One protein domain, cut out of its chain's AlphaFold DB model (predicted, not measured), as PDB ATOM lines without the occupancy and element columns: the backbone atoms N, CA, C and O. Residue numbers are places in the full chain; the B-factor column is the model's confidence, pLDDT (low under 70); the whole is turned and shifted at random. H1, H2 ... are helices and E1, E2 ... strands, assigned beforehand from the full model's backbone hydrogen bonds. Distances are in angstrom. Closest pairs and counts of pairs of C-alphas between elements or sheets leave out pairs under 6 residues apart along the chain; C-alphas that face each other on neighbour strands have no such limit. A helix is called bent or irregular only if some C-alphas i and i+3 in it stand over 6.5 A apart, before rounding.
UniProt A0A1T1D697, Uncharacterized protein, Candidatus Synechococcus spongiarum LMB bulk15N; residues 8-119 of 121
ATOM      1  N   LEU A   8      35.069  32.390  21.110       88.19
ATOM      2  CA  LEU A   8      36.304  32.486  21.875       88.19
ATOM      3  C   LEU A   8      36.174  33.535  22.980       88.19
ATOM      4  O   LEU A   8      35.906  34.702  22.698       88.19
ATOM      5  N   VAL A   9      36.387  33.128  24.233       89.56
ATOM      6  CA  VAL A   9      36.243  33.999  25.408       89.56
ATOM      7  C   VAL A   9      37.598  34.196  26.084       89.56
ATOM      8  O   VAL A   9      38.127  33.257  26.681       89.56
ATOM      9  N   PRO A  10      38.179  35.405  26.027       91.31
ATOM     10  CA  PRO A  10      39.383  35.733  26.782       91.31
ATOM     11  C   PRO A  10      39.154  35.669  28.294       91.31
ATOM     12  O   PRO A  10      38.105  36.098  28.776       91.31
ATOM     13  N   LEU A  11      40.167  35.245  29.057       91.12
ATOM     14  CA  LEU A  11      40.127  35.258  30.529       91.12
ATOM     15  C   LEU A  11      39.670  36.612  31.099       91.12
ATOM     16  O   LEU A  11      38.846  36.644  32.007       91.12
ATOM     17  N   GLY A  12      40.142  37.730  30.536       92.38
ATOM     18  CA  GLY A  12      39.719  39.068  30.967       92.38
ATOM     19  C   GLY A  12      38.203  39.280  30.867       92.38
ATOM     20  O   GLY A  12      37.598  39.828  31.780       92.38
ATOM     21  N   VAL A  13      37.561  38.756  29.818       94.06
ATOM     22  CA  VAL A  13      36.100  38.833  29.656       94.06
ATOM     23  C   VAL A  13      35.389  38.009  30.726       94.06
ATOM     24  O   VAL A  13      34.388  38.463  31.278       94.06
ATOM     25  N   VAL A  14      35.911  36.825  31.059       94.44
ATOM     26  CA  VAL A  14      35.370  35.981  32.137       94.44
ATOM     27  C   VAL A  14      35.432  36.725  33.475       94.44
ATOM     28  O   VAL A  14      34.441  36.783  34.205       94.44
ATOM     29  N   LEU A  15      36.582  37.327  33.778       95.12
ATOM     30  CA  LEU A  15      36.817  38.054  35.022       95.12
ATOM     31  C   LEU A  15      35.900  39.278  35.169       95.12
ATOM     32  O   LEU A  15      35.218  39.403  36.190       95.12
ATOM     33  N   GLU A  16      35.813  40.126  34.141       96.19
ATOM     34  CA  GLU A  16      34.962  41.324  34.165       96.19
ATOM     35  C   GLU A  16      33.469  40.980  34.178       96.19
ATOM     36  O   GLU A  16      32.695  41.578  34.926       96.19
ATOM     37  N   THR A  17      33.050  39.952  33.428       96.75
ATOM     38  CA  THR A  17      31.655  39.477  33.463       96.75
ATOM     39  C   THR A  17      31.282  38.993  34.861       96.75
ATOM     40  O   THR A  17      30.231  39.363  35.386       96.75
ATOM     41  N   GLY A  18      32.160  38.218  35.504       97.19
ATOM     42  CA  GLY A  18      31.972  37.815  36.895       97.19
ATOM     43  C   GLY A  18      31.898  39.018  37.845       97.19
ATOM     44  O   GLY A  18      31.080  39.040  38.763       97.19
ATOM     45  N   ASN A  19      32.692  40.063  37.621       96.19
ATOM     46  CA  ASN A  19      32.619  41.272  38.437       96.19
ATOM     47  C   ASN A  19      31.271  42.002  38.273       96.19
ATOM     48  O   ASN A  19      30.602  42.304  39.262       96.19
ATOM     49  N   HIS A  20      30.800  42.182  37.037       96.75
ATOM     50  CA  HIS A  20      29.492  42.785  36.759       96.75
ATOM     51  C   HIS A  20      28.323  41.981  37.337       96.75
ATOM     52  O   HIS A  20      27.377  42.562  37.873       96.75
ATOM     53  N   VAL A  21      28.391  40.645  37.306       97.62
ATOM     54  CA  VAL A  21      27.380  39.789  37.946       97.62
ATOM     55  C   VAL A  21      27.287  40.061  39.451       97.62
ATOM     56  O   VAL A  21      26.181  40.104  39.989       97.62
ATOM     57  N   ALA A  22      28.407  40.287  40.144       96.62
ATOM     58  CA  ALA A  22      28.415  40.595  41.578       96.62
ATOM     59  C   ALA A  22      27.903  42.010  41.914       96.62
ATOM     60  O   ALA A  22      27.503  42.267  43.053       96.62
ATOM     61  N   GLN A  23      27.859  42.906  40.927       95.06
ATOM     62  CA  GLN A  23      27.372  44.282  41.061       95.06
ATOM     63  C   GLN A  23      25.865  44.430  40.795       95.06
ATOM     64  O   GLN A  23      25.322  45.521  40.962       95.06
ATOM     65  N   LEU A  24      25.155  43.357  40.416       96.25
ATOM     66  CA  LEU A  24      23.698  43.418  40.270       96.25
ATOM     67  C   LEU A  24      23.051  43.837  41.603       96.25
ATOM     68  O   LEU A  24      23.336  43.261  42.652       96.25
ATOM     69  N   GLY A  25      22.134  44.807  41.557       91.38
ATOM     70  CA  GLY A  25      21.542  45.404  42.764       91.38
ATOM     71  C   GLY A  25      20.683  44.461  43.620       91.38
ATOM     72  O   GLY A  25      20.374  44.779  44.762       91.38
ATOM     73  N   ASP A  26      20.309  43.290  43.097       95.94
ATOM     74  CA  ASP A  26      19.469  42.305  43.783       95.94
ATOM     75  C   ASP A  26      20.273  41.039  44.114       95.94
ATOM     76  O   ASP A  26      20.850  40.391  43.236       95.94
ATOM     77  N   ARG A  27      20.266  40.644  45.393       95.50
ATOM     78  CA  ARG A  27      20.996  39.474  45.903       95.50
ATOM     79  C   ARG A  27      20.602  38.159  45.224       95.50
ATOM     80  O   ARG A  27      21.482  37.344  44.948       95.50
ATOM     81  N   ASN A  28      19.316  37.942  44.969       96.00
ATOM     82  CA  ASN A  28      18.822  36.740  44.304       96.00
ATOM     83  C   ASN A  28      19.231  36.736  42.829       96.00
ATOM     84  O   ASN A  28      19.648  35.695  42.318       96.00
ATOM     85  N   LYS A  29      19.201  37.901  42.163       97.06
ATOM     86  CA  LYS A  29      19.722  38.037  40.792       97.06
ATOM     87  C   LYS A  29      21.218  37.730  40.738       97.06
ATOM     88  O   LYS A  29      21.618  36.934  39.894       97.06
ATOM     89  N   ARG A  30      22.023  38.273  41.661       98.00
ATOM     90  CA  ARG A  30      23.464  37.962  41.761       98.00
ATOM     91  C   ARG A  30      23.707  36.464  41.831       98.00
ATOM     92  O   ARG A  30      24.478  35.938  41.038       98.00
ATOM     93  N   ARG A  31      23.015  35.772  42.741       97.94
ATOM     94  CA  ARG A  31      23.156  34.322  42.900       97.94
ATOM     95  C   ARG A  31      22.785  33.571  41.625       97.94
ATOM     96  O   ARG A  31      23.606  32.816  41.119       97.94
ATOM     97  N   LYS A  32      21.589  33.823  41.082       98.25
ATOM     98  CA  LYS A  32      21.084  33.151  39.877       98.25
ATOM     99  C   LYS A  32      22.027  33.331  38.684       98.25
ATOM    100  O   LYS A  32      22.356  32.366  38.004       98.25
ATOM    101  N   HIS A  33      22.462  34.565  38.423       98.25
ATOM    102  CA  HIS A  33      23.358  34.849  37.304       98.25
ATOM    103  C   HIS A  33      24.768  34.306  37.540       98.25
ATOM    104  O   HIS A  33      25.393  33.856  36.587       98.25
ATOM    105  N   ALA A  34      25.256  34.284  38.782       98.25
ATOM    106  CA  ALA A  34      26.547  33.687  39.103       98.25
ATOM    107  C   ALA A  34      26.542  32.159  38.956       98.25
ATOM    108  O   ALA A  34      27.532  31.603  38.492       98.25
ATOM    109  N   GLU A  35      25.444  31.485  39.313       98.44
ATOM    110  CA  GLU A  35      25.265  30.044  39.087       98.44
ATOM    111  C   GLU A  35      25.263  29.732  37.586       98.44
ATOM    112  O   GLU A  35      26.095  28.948  37.138       98.44
ATOM    113  N   ALA A  36      24.443  30.440  36.801       97.62
ATOM    114  CA  ALA A  36      24.397  30.266  35.347       97.62
ATOM    115  C   ALA A  36      25.740  30.585  34.664       97.62
ATOM    116  O   ALA A  36      26.160  29.887  33.743       97.62
ATOM    117  N   PHE A  37      26.431  31.632  35.123       96.75
ATOM    118  CA  PHE A  37      27.754  31.990  34.621       96.75
ATOM    119  C   PHE A  37      28.792  30.909  34.938       96.75
ATOM    120  O   PHE A  37      29.548  30.515  34.052       96.75
ATOM    121  N   ARG A  38      28.802  30.391  36.176       96.75
ATOM    122  CA  ARG A  38      29.662  29.271  36.579       96.75
ATOM    123  C   ARG A  38      29.427  28.062  35.687       96.75
ATOM    124  O   ARG A  38      30.395  27.534  35.159       96.75
ATOM    125  N   ASP A  39      28.172  27.658  35.503       95.31
ATOM    126  CA  ASP A  39      27.828  26.473  34.712       95.31
ATOM    127  C   ASP A  39      28.322  26.619  33.268       95.31
ATOM    128  O   ASP A  39      29.038  25.753  32.767       95.31
ATOM    129  N   ARG A  40      28.070  27.775  32.640       92.75
ATOM    130  CA  ARG A  40      28.488  28.019  31.255       92.75
ATOM    131  C   ARG A  40      30.003  28.031  31.069       92.75
ATOM    132  O   ARG A  40      30.509  27.538  30.065       92.75
ATOM    133  N   MET A  41      30.742  28.607  32.014       93.00
ATOM    134  CA  MET A  41      32.207  28.618  31.951       93.00
ATOM    135  C   MET A  41      32.804  27.246  32.291       93.00
ATOM    136  O   MET A  41      33.831  26.882  31.727       93.00
ATOM    137  N   SER A  42      32.155  26.461  33.156       91.56
ATOM    138  CA  SER A  42      32.526  25.066  33.416       91.56
ATOM    139  C   SER A  42      32.334  24.177  32.184       91.56
ATOM    140  O   SER A  42      33.199  23.353  31.908       91.56
ATOM    141  N   GLU A  43      31.261  24.364  31.411       89.81
ATOM    142  CA  GLU A  43      31.065  23.684  30.117       89.81
ATOM    143  C   GLU A  43      32.177  24.038  29.118       89.81
ATOM    144  O   GLU A  43      32.736  23.158  28.464       89.81
ATOM    145  N   ALA A  44      32.552  25.319  29.046       88.94
ATOM    146  CA  ALA A  44      33.647  25.775  28.196       88.94
ATOM    147  C   ALA A  44      35.001  25.167  28.614       88.94
ATOM    148  O   ALA A  44      35.776  24.738  27.763       88.94
ATOM    149  N   LEU A  45      35.270  25.062  29.922       87.94
ATOM    150  CA  LEU A  45      36.447  24.360  30.456       87.94
ATOM    151  C   LEU A  45      36.425  22.853  30.162       87.94
ATOM    152  O   LEU A  45      37.480  22.248  30.009       87.94
ATOM    153  N   ALA A  46      35.239  22.245  30.079       87.81
ATOM    154  CA  ALA A  46      35.071  20.834  29.739       87.81
ATOM    155  C   ALA A  46      35.190  20.545  28.229       87.81
ATOM    156  O   ALA A  46      35.117  19.384  27.829       87.81
ATOM    157  N   GLY A  47      35.391  21.574  27.396       83.31
ATOM    158  CA  GLY A  47      35.608  21.431  25.958       83.31
ATOM    159  C   GLY A  47      34.339  21.449  25.102       83.31
ATOM    160  O   GLY A  47      34.340  20.838  24.033       83.31
ATOM    161  N   ASP A  48      33.263  22.127  25.531       82.75
ATOM    162  CA  ASP A  48      32.102  22.383  24.659       82.75
ATOM    163  C   ASP A  48      32.568  23.042  23.338       82.75
ATOM    164  O   ASP A  48      33.157  24.124  23.366       82.75
ATOM    165  N   PRO A  49      32.287  22.447  22.163       76.44
ATOM    166  CA  PRO A  49      32.782  22.950  20.877       76.44
ATOM    167  C   PRO A  49      32.250  24.347  20.508       76.44
ATOM    168  O   PRO A  49      32.805  25.024  19.635       76.44
ATOM    169  N   SER A  50      31.188  24.803  21.174       83.06
ATOM    170  CA  SER A  50      30.597  26.130  21.007       83.06
ATOM    171  C   SER A  50      31.367  27.215  21.772       83.06
ATOM    172  O   SER A  50      31.215  28.392  21.438       83.06
ATOM    173  N   TRP A  51      32.193  26.848  22.764       82.44
ATOM    174  CA  TRP A  51      32.908  27.771  23.654       82.44
ATOM    175  C   TRP A  51      34.384  27.406  23.799       82.44
ATOM    176  O   TRP A  51      34.731  26.389  24.384       82.44
ATOM    177  N   GLY A  52      35.269  28.291  23.345       82.12
ATOM    178  CA  GLY A  52      36.708  28.158  23.570       82.12
ATOM    179  C   GLY A  52      37.204  29.208  24.554       82.12
ATOM    180  O   GLY A  52      37.205  30.395  24.230       82.12
ATOM    181  N   LEU A  53      37.659  28.806  25.743       85.81
ATOM    182  CA  LEU A  53      38.328  29.743  26.646       85.81
ATOM    183  C   LEU A  53      39.755  30.011  26.164       85.81
ATOM    184  O   LEU A  53      40.564  29.097  26.021       85.81
ATOM    185  N   ILE A  54      40.078  31.284  25.949       84.88
ATOM    186  CA  ILE A  54      41.452  31.719  25.709       84.88
ATOM    187  C   ILE A  54      42.063  32.047  27.072       84.88
ATOM    188  O   ILE A  54      41.879  33.144  27.613       84.88
ATOM    189  N   LEU A  55      42.773  31.069  27.630       77.94
ATOM    190  CA  LEU A  55      43.481  31.177  28.903       77.94
ATOM    191  C   LEU A  55      44.983  31.385  28.685       77.94
ATOM    192  O   LEU A  55      45.521  31.147  27.600       77.94
ATOM    193  N   LEU A  56      45.670  31.829  29.738       70.06
ATOM    194  CA  LEU A  56      47.129  31.771  29.777       70.06
ATOM    195  C   LEU A  56      47.540  30.296  29.675       70.06
ATOM    196  O   LEU A  56      46.960  29.450  30.350       70.06
ATOM    197  N   ARG A  57      48.479  29.985  28.774       58.88
ATOM    198  CA  ARG A  57      48.809  28.610  28.364       58.88
ATOM    199  C   ARG A  57      49.552  27.846  29.465       58.88
ATOM    200  O   ARG A  57      50.754  27.629  29.362       58.88
ATOM    201  N   ASP A  58      48.838  27.417  30.495       70.31
ATOM    202  CA  ASP A  58      49.187  26.251  31.298       70.31
ATOM    203  C   ASP A  58      47.913  25.616  31.892       70.31
ATOM    204  O   ASP A  58      46.907  26.286  32.129       70.31
ATOM    205  N   GLY A  59      47.943  24.305  32.143       71.25
ATOM    206  CA  GLY A  59      46.802  23.596  32.741       71.25
ATOM    207  C   GLY A  59      46.544  23.954  34.213       71.25
ATOM    208  O   GLY A  59      45.555  23.506  34.791       71.25
ATOM    209  N   LYS A  60      47.416  24.748  34.855       79.19
ATOM    210  CA  LYS A  60      47.214  25.198  36.240       79.19
ATOM    211  C   LYS A  60      46.202  26.342  36.288       79.19
ATOM    212  O   LYS A  60      45.339  26.325  37.165       79.19
ATOM    213  N   HIS A  61      46.237  27.259  35.321       80.50
ATOM    214  CA  HIS A  61      45.269  28.352  35.218       80.50
ATOM    215  C   HIS A  61      43.838  27.840  35.005       80.50
ATOM    216  O   HIS A  61      42.908  28.383  35.597       80.50
ATOM    217  N   GLU A  62      43.646  26.764  34.235       87.00
ATOM    218  CA  GLU A  62      42.336  26.110  34.066       87.00
ATOM    219  C   GLU A  62      41.773  25.602  35.397       87.00
ATOM    220  O   GLU A  62      40.634  25.900  35.761       87.00
ATOM    221  N   GLN A  63      42.592  24.884  36.171       88.75
ATOM    222  CA  GLN A  63      42.192  24.358  37.478       88.75
ATOM    223  C   GLN A  63      41.916  25.481  38.487       88.75
ATOM    224  O   GLN A  63      40.970  25.393  39.278       88.75
ATOM    225  N   GLN A  64      42.720  26.549  38.462       90.69
ATOM    226  CA  GLN A  64      42.499  27.735  39.288       90.69
ATOM    227  C   GLN A  64      41.178  28.414  38.929       90.69
ATOM    228  O   GLN A  64      40.356  28.635  39.821       90.69
ATOM    229  N   LEU A  65      40.936  28.669  37.641       92.50
ATOM    230  CA  LEU A  65      39.700  29.283  37.171       92.50
ATOM    231  C   LEU A  65      38.486  28.430  37.545       92.50
ATOM    232  O   LEU A  65      37.524  28.956  38.101       92.50
ATOM    233  N   HIS A  66      38.551  27.114  37.340       93.06
ATOM    234  CA  HIS A  66      37.498  26.192  37.764       93.06
ATOM    235  C   HIS A  66      37.210  26.298  39.274       93.06
ATOM    236  O   HIS A  66      36.058  26.380  39.704       93.06
ATOM    237  N   SER A  67      38.257  26.355  40.104       94.19
ATOM    238  CA  SER A  67      38.136  26.529  41.558       94.19
ATOM    239  C   SER A  67      37.489  27.865  41.944       94.19
ATOM    240  O   SER A  67      36.671  27.918  42.871       94.19
ATOM    241  N   TRP A  68      37.823  28.947  41.238       95.94
ATOM    242  CA  TRP A  68      37.223  30.264  41.455       95.94
ATOM    243  C   TRP A  68      35.750  30.278  41.051       95.94
ATOM    244  O   TRP A  68      34.917  30.690  41.857       95.94
ATOM    245  N   LEU A  69      35.418  29.745  39.872       96.56
ATOM    246  CA  LEU A  69      34.047  29.632  39.373       96.56
ATOM    247  C   LEU A  69      33.156  28.858  40.354       96.56
ATOM    248  O   LEU A  69      32.080  29.334  40.702       96.56
ATOM    249  N   ASN A  70      33.630  27.742  40.911       96.69
ATOM    250  CA  ASN A  70      32.869  26.969  41.902       96.69
ATOM    251  C   ASN A  70      32.586  27.741  43.204       96.69
ATOM    252  O   ASN A  70      31.560  27.529  43.849       96.69
ATOM    253  N   GLY A  71      33.472  28.657  43.605       96.69
ATOM    254  CA  GLY A  71      33.251  29.538  44.759       96.69
ATOM    255  C   GLY A  71      32.451  30.806  44.441       96.69
ATOM    256  O   GLY A  71      32.006  31.499  45.363       96.69
ATOM    257  N   PHE A  72      32.285  31.126  43.159       98.06
ATOM    258  CA  PHE A  72      31.796  32.419  42.709       98.06
ATOM    259  C   PHE A  72      30.336  32.703  43.091       98.06
ATOM    260  O   PHE A  72      30.101  33.786  43.623       98.06
ATOM    261  N   PRO A  73      29.365  31.773  42.980       98.19
ATOM    262  CA  PRO A  73      27.982  32.040  43.390       98.19
ATOM    263  C   PRO A  73      27.827  32.546  44.828       98.19
ATOM    264  O   PRO A  73      27.110  33.518  45.093       98.19
ATOM    265  N   ALA A  74      28.548  31.932  45.768       97.62
ATOM    266  CA  ALA A  74      28.548  32.358  47.162       97.62
ATOM    267  C   ALA A  74      29.213  33.734  47.341       97.62
ATOM    268  O   ALA A  74      28.761  34.537  48.158       97.62
ATOM    269  N   SER A  75      30.273  34.007  46.574       96.88
ATOM    270  CA  SER A  75      30.994  35.284  46.562       96.88
ATOM    271  C   SER A  75      30.131  36.425  46.015       96.88
ATOM    272  O   SER A  75      29.892  37.407  46.718       96.88
ATOM    273  N   ALA A  76      29.553  36.236  44.828       97.56
ATOM    274  CA  ALA A  76      28.676  37.193  44.164       97.56
ATOM    275  C   ALA A  76      27.442  37.519  45.009       97.56
ATOM    276  O   ALA A  76      27.032  38.669  45.101       97.56
ATOM    277  N   THR A  77      26.882  36.533  45.718       96.81
ATOM    278  CA  THR A  77      25.764  36.750  46.654       96.81
ATOM    279  C   THR A  77      26.101  37.776  47.749       96.81
ATOM    280  O   THR A  77      25.200  38.467  48.234       96.81
ATOM    281  N   ARG A  78      27.383  37.894  48.127       94.69
ATOM    282  CA  ARG A  78      27.905  38.892  49.077       94.69
ATOM    283  C   ARG A  78      28.377  40.190  48.408       94.69
ATOM    284  O   ARG A  78      28.783  41.097  49.117       94.69
ATOM    285  N   GLY A  79      28.300  40.292  47.082       95.31
ATOM    286  CA  GLY A  79      28.785  41.442  46.313       95.31
ATOM    287  C   GLY A  79      30.267  41.394  45.956       95.31
ATOM    288  O   GLY A  79      30.782  42.371  45.429       95.31
ATOM    289  N   ILE A  80      30.941  40.270  46.208       95.88
ATOM    290  CA  ILE A  80      32.367  40.102  45.918       95.88
ATOM    291  C   ILE A  80      32.510  39.514  44.512       95.88
ATOM    292  O   ILE A  80      32.047  38.392  44.260       95.88
ATOM    293  N   GLY A  81      33.153  40.268  43.621       96.75
ATOM    294  CA  GLY A  81      33.372  39.908  42.222       96.75
ATOM    295  C   GLY A  81      34.289  38.706  42.019       96.75
ATOM    296  O   GLY A  81      34.948  38.229  42.944       96.75
ATOM    297  N   LEU A  82      34.341  38.202  40.783       96.94
ATOM    298  CA  LEU A  82      35.230  37.088  40.443       96.94
ATOM    299  C   LEU A  82      36.711  37.489  40.533       96.94
ATOM    300  O   LEU A  82      37.521  36.675  40.966       96.94
ATOM    301  N   VAL A  83      37.037  38.742  40.195       95.62
ATOM    302  CA  VAL A  83      38.385  39.317  40.354       95.62
ATOM    303  C   VAL A  83      38.780  39.391  41.830       95.62
ATOM    304  O   VAL A  83      39.812  38.859  42.222       95.62
ATOM    305  N   ASP A  84      37.938  39.968  42.688       96.00
ATOM    306  CA  ASP A  84      38.227  40.029  44.128       96.00
ATOM    307  C   ASP A  84      38.402  38.620  44.716       96.00
ATOM    308  O   ASP A  84      39.326  38.352  45.488       96.00
ATOM    309  N   LEU A  85      37.544  37.681  44.298       96.44
ATOM    310  CA  LEU A  85      37.636  36.283  44.703       96.44
ATOM    311  C   LEU A  85      38.956  35.638  44.260       96.44
ATOM    312  O   LEU A  85      39.538  34.886  45.050       96.44
ATOM    313  N   SER A  86      39.425  35.898  43.034       94.62
ATOM    314  CA  SER A  86      40.694  35.351  42.545       94.62
ATOM    315  C   SER A  86      41.865  35.892  43.361       94.62
ATOM    316  O   SER A  86      42.657  35.097  43.864       94.62
ATOM    317  N   ILE A  87      41.904  37.202  43.631       95.56
ATOM    318  CA  ILE A  87      42.944  37.837  44.459       95.56
ATOM    319  C   ILE A  87      42.964  37.229  45.874       95.56
ATOM    320  O   ILE A  87      44.023  36.853  46.378       95.56
ATOM    321  N   ILE A  88      41.800  37.062  46.516       95.62
ATOM    322  CA  ILE A  88      41.701  36.464  47.861       95.62
ATOM    323  C   ILE A  88      42.195  35.007  47.865       95.62
ATOM    324  O   ILE A  88      42.870  34.563  48.802       95.62
ATOM    325  N   ARG A  89      41.853  34.234  46.828       95.12
ATOM    326  CA  ARG A  89      42.280  32.833  46.683       95.12
ATOM    327  C   ARG A  89      43.789  32.736  46.488       95.12
ATOM    328  O   ARG A  89      44.415  31.901  47.140       95.12
ATOM    329  N   GLU A  90      44.363  33.590  45.649       94.69
ATOM    330  CA  GLU A  90      45.806  33.645  45.424       94.69
ATOM    331  C   GLU A  90      46.561  34.089  46.673       94.69
ATOM    332  O   GLU A  90      47.520  33.426  47.063       94.69
ATOM    333  N   TRP A  91      46.071  35.105  47.390       96.56
ATOM    334  CA  TRP A  91      46.629  35.507  48.685       96.56
ATOM    335  C   TRP A  91      46.682  34.338  49.677       96.56
ATOM    336  O   TRP A  91      47.694  34.129  50.351       96.56
ATOM    337  N   LYS A  92      45.623  33.518  49.739       95.12
ATOM    338  CA  LYS A  92      45.586  32.333  50.610       95.12
ATOM    339  C   LYS A  92      46.618  31.278  50.204       95.12
ATOM    340  O   LYS A  92      47.179  30.621  51.079       95.12
ATOM    341  N   VAL A  93      46.852  31.082  48.905       94.00
ATOM    342  CA  VAL A  93      47.884  30.160  48.400       94.00
ATOM    343  C   VAL A  93      49.280  30.700  48.718       94.00
ATOM    344  O   VAL A  93      50.074  29.981  49.325       94.00
ATOM    345  N   ALA A  94      49.543  31.974  48.424       95.12
ATOM    346  CA  ALA A  94      50.812  32.635  48.715       95.12
ATOM    347  C   ALA A  94      51.147  32.598  50.216       95.12
ATOM    348  O   ALA A  94      52.268  32.273  50.601       95.12
ATOM    349  N   GLY A  95      50.161  32.833  51.088       95.50
ATOM    350  CA  GLY A  95      50.338  32.740  52.539       95.50
ATOM    351  C   GLY A  95      50.764  31.351  53.027       95.50
ATOM    352  O   GLY A  95      51.475  31.252  54.023       95.50
ATOM    353  N   LYS A  96      50.361  30.279  52.330       94.69
ATOM    354  CA  LYS A  96      50.809  28.907  52.625       94.69
ATOM    355  C   LYS A  96      52.206  28.621  52.077       94.69
ATOM    356  O   LYS A  96      52.954  27.889  52.712       94.69
ATOM    357  N   GLN A  97      52.539  29.170  50.911       95.81
ATOM    358  CA  GLN A  97      53.839  28.980  50.258       95.81
ATOM    359  C   GLN A  97      54.963  29.768  50.940       95.81
ATOM    360  O   GLN A  97      56.112  29.335  50.922       95.81
ATOM    361  N   HIS A  98      54.631  30.890  51.581       95.12
ATOM    362  CA  HIS A  98      55.587  31.770  52.252       95.12
ATOM    363  C   HIS A  98      55.272  31.898  53.753       95.12
ATOM    364  O   HIS A  98      54.896  32.976  54.223       95.12
ATOM    365  N   PRO A  99      55.404  30.811  54.543       94.12
ATOM    366  CA  PRO A  99      54.959  30.789  55.935       94.12
ATOM    367  C   PRO A  99      55.712  31.783  56.830       94.12
ATOM    368  O   PRO A  99      55.087  32.363  57.718       94.12
ATOM    369  N   LEU A 100      56.997  32.015  56.540       96.12
ATOM    370  CA  LEU A 100      57.899  32.919  57.269       96.12
ATOM    371  C   LEU A 100      57.821  34.380  56.800       96.12
ATOM    372  O   LEU A 100      58.512  35.245  57.329       96.12
ATOM    373  N   SER A 101      57.012  34.674  55.782       95.50
ATOM    374  CA  SER A 101      56.883  36.019  55.226       95.50
ATOM    375  C   SER A 101      55.564  36.660  55.636       95.50
ATOM    376  O   SER A 101      54.547  35.991  55.836       95.50
ATOM    377  N   ARG A 102      55.565  37.993  55.709       96.12
ATOM    378  CA  ARG A 102      54.327  38.773  55.750       96.12
ATOM    379  C   ARG A 102      53.712  38.766  54.352       96.12
ATOM    380  O   ARG A 102      54.349  39.219  53.407       96.12
ATOM    381  N   VAL A 103      52.474  38.294  54.228       97.25
ATOM    382  CA  VAL A 103      51.750  38.240  52.947       97.25
ATOM    383  C   VAL A 103      50.467  39.051  53.072       97.25
ATOM    384  O   VAL A 103      49.630  38.768  53.930       97.25
ATOM    385  N   ARG A 104      50.292  40.064  52.223       96.44
ATOM    386  CA  ARG A 104      49.114  40.943  52.241       96.44
ATOM    387  C   ARG A 104      48.581  41.202  50.841       96.44
ATOM    388  O   ARG A 104      49.355  41.189  49.887       96.44
ATOM    389  N   ILE A 105      47.295  41.510  50.746       96.81
ATOM    390  CA  ILE A 105      46.727  42.133  49.548       96.81
ATOM    391  C   ILE A 105      46.982  43.638  49.653       96.81
ATOM    392  O   ILE A 105      46.638  44.265  50.655       96.81
ATOM    393  N   TRP A 106      47.614  44.226  48.639       94.62
ATOM    394  CA  TRP A 106      47.676  45.679  48.510       94.62
ATOM    395  C   TRP A 106      46.502  46.139  47.652       94.62
ATOM    396  O   TRP A 106      46.401  45.753  46.492       94.62
ATOM    397  N   SER A 107      45.598  46.923  48.234       92.81
ATOM    398  CA  SER A 107      44.428  47.444  47.532       92.81
ATOM    399  C   SER A 107      43.963  48.761  48.149       92.81
ATOM    400  O   SER A 107      44.125  48.985  49.350       92.81
ATOM    401  N   LEU A 108      43.375  49.621  47.314       91.69
ATOM    402  CA  LEU A 108      42.619  50.800  47.748       91.69
ATOM    403  C   LEU A 108      41.149  50.464  48.054       91.69
ATOM    404  O   LEU A 108      40.456  51.281  48.662       91.69
ATOM    405  N   ASP A 109      40.678  49.278  47.659       87.38
ATOM    406  CA  ASP A 109      39.339  48.786  47.979       87.38
ATOM    407  C   ASP A 109      39.247  48.455  49.471       87.38
ATOM    408  O   ASP A 109      39.711  47.412  49.939       87.38
ATOM    409  N   LYS A 110      38.614  49.364  50.214       85.56
ATOM    410  CA  LYS A 110      38.403  49.245  51.659       85.56
ATOM    411  C   LYS A 110      37.346  48.211  52.049       85.56
ATOM    412  O   LYS A 110      37.313  47.816  53.209       85.56
ATOM    413  N   ASN A 111      36.485  47.811  51.117       84.81
ATOM    414  CA  ASN A 111      35.284  47.037  51.401       84.81
ATOM    415  C   ASN A 111      35.503  45.537  51.206       84.81
ATOM    416  O   ASN A 111      34.984  44.750  51.997       84.81
ATOM    417  N   HIS A 112      36.249  45.132  50.173       86.94
ATOM    418  CA  HIS A 112      36.410  43.709  49.851       86.94
ATOM    419  C   HIS A 112      37.834  43.180  49.997       86.94
ATOM    420  O   HIS A 112      37.994  41.981  50.212       86.94
ATOM    421  N   LEU A 113      38.859  44.029  49.880       91.56
ATOM    422  CA  LEU A 113      40.255  43.576  49.790       91.56
ATOM    423  C   LEU A 113      41.168  44.153  50.878       91.56
ATOM    424  O   LEU A 113      42.175  43.531  51.231       91.56
ATOM    425  N   ALA A 114      40.839  45.313  51.444       84.44
ATOM    426  CA  ALA A 114      41.567  45.835  52.589       84.44
ATOM    427  C   ALA A 114      41.367  44.925  53.809       84.44
ATOM    428  O   ALA A 114      40.261  44.489  54.113       84.44
ATOM    429  N   GLY A 115      42.458  44.642  54.523       86.56
ATOM    430  CA  GLY A 115      42.444  43.824  55.741       86.56
ATOM    431  C   GLY A 115      42.945  42.390  55.562       86.56
ATOM    432  O   GLY A 115      43.202  41.714  56.556       86.56
ATOM    433  N   TYR A 116      43.173  41.935  54.328       94.00
ATOM    434  CA  TYR A 116      43.835  40.654  54.086       94.00
ATOM    435  C   TYR A 116      45.337  40.761  54.344       94.00
ATOM    436  O   TYR A 116      46.122  41.185  53.491       94.00
ATOM    437  N   GLU A 117      45.737  40.346  55.542       94.81
ATOM    438  CA  GLU A 117      47.121  40.291  55.981       94.81
ATOM    439  C   GLU A 117      47.376  39.020  56.792       94.81
ATOM    440  O   GLU A 117      46.650  38.693  57.728       94.81
ATOM    441  N   ARG A 118      48.447  38.307  56.444       93.25
ATOM    442  CA  ARG A 118      48.996  37.204  57.225       93.25
ATOM    443  C   ARG A 118      50.369  37.622  57.733       93.25
ATOM    444  O   ARG A 118      51.255  37.945  56.937       93.25
ATOM    445  N   LYS A 119      50.540  37.606  59.054       91.69
ATOM    446  CA  LYS A 119      51.846  37.769  59.699       91.69
ATOM    447  C   LYS A 119      52.648  36.462  59.591       91.69
ATOM    448  O   LYS A 119      52.029  35.403  59.453       91.69
TER     449      LYS A 119
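What this domain is: This is residues 8 to 119 of the 121 residues of an uncharacterized protein of Candidatus Synechococcus spongiarum LMB bulk15N (UniProt A0A1T1D697). Two short parallel strands, E1 and E2, sit at one end of a three-helix up-and-down bundle, H1, H2 and H3. H4 slants away as an arm, and residues 98 to 119, with no named element, fold back beside it. The 112 printed residues, in chain order E1 H1 H2 E2 H3 H4 with loops, are mostly helix, compact (radius of gyration of the C-alphas 14.8 A), flat, 45 by 36 by 19 A.

How they stand to each other: E1, residues 8 to 10, and E2, residues 51 to 54, are parallel neighbours; N 9 and O 52, 2.9 A apart, are within hydrogen-bond range. Between them H1, residues 11 to 22, and H2, residues 27 to 45, form a hairpin; this strand-helix-strand unit, parallel neighbour strands with helices between, has a right-handed crossover. H3, residues 59 to 77, touches H2, opposite ways at a shallow tilt of 15 degrees; their closest C-alphas, Ala 34 and Pro 73, are 4.8 A apart. H4, residues 82 to 97, touches H3 at a steep tilt of 59 degrees; their closest C-alphas, Phe 72 and Leu 82, are 6.2 A apart. Every O i to N i+4 pair is within range in H1, H2 and H4, and 12 of 15 in H3.

Where its parts are: E1 begins at C-alpha 8 (36.304, 32.486, 21.875); H4 ends at C-alpha 97 (53.839, 28.980, 50.258). H2 is 26.6 A long, H3 28.4 A. H3 is irregular: C-alphas 70 and 73 are 7.2 A apart.

The domain as a whole: The printed part has no cut. The links are tight. Residue 57 is under pLDDT 70.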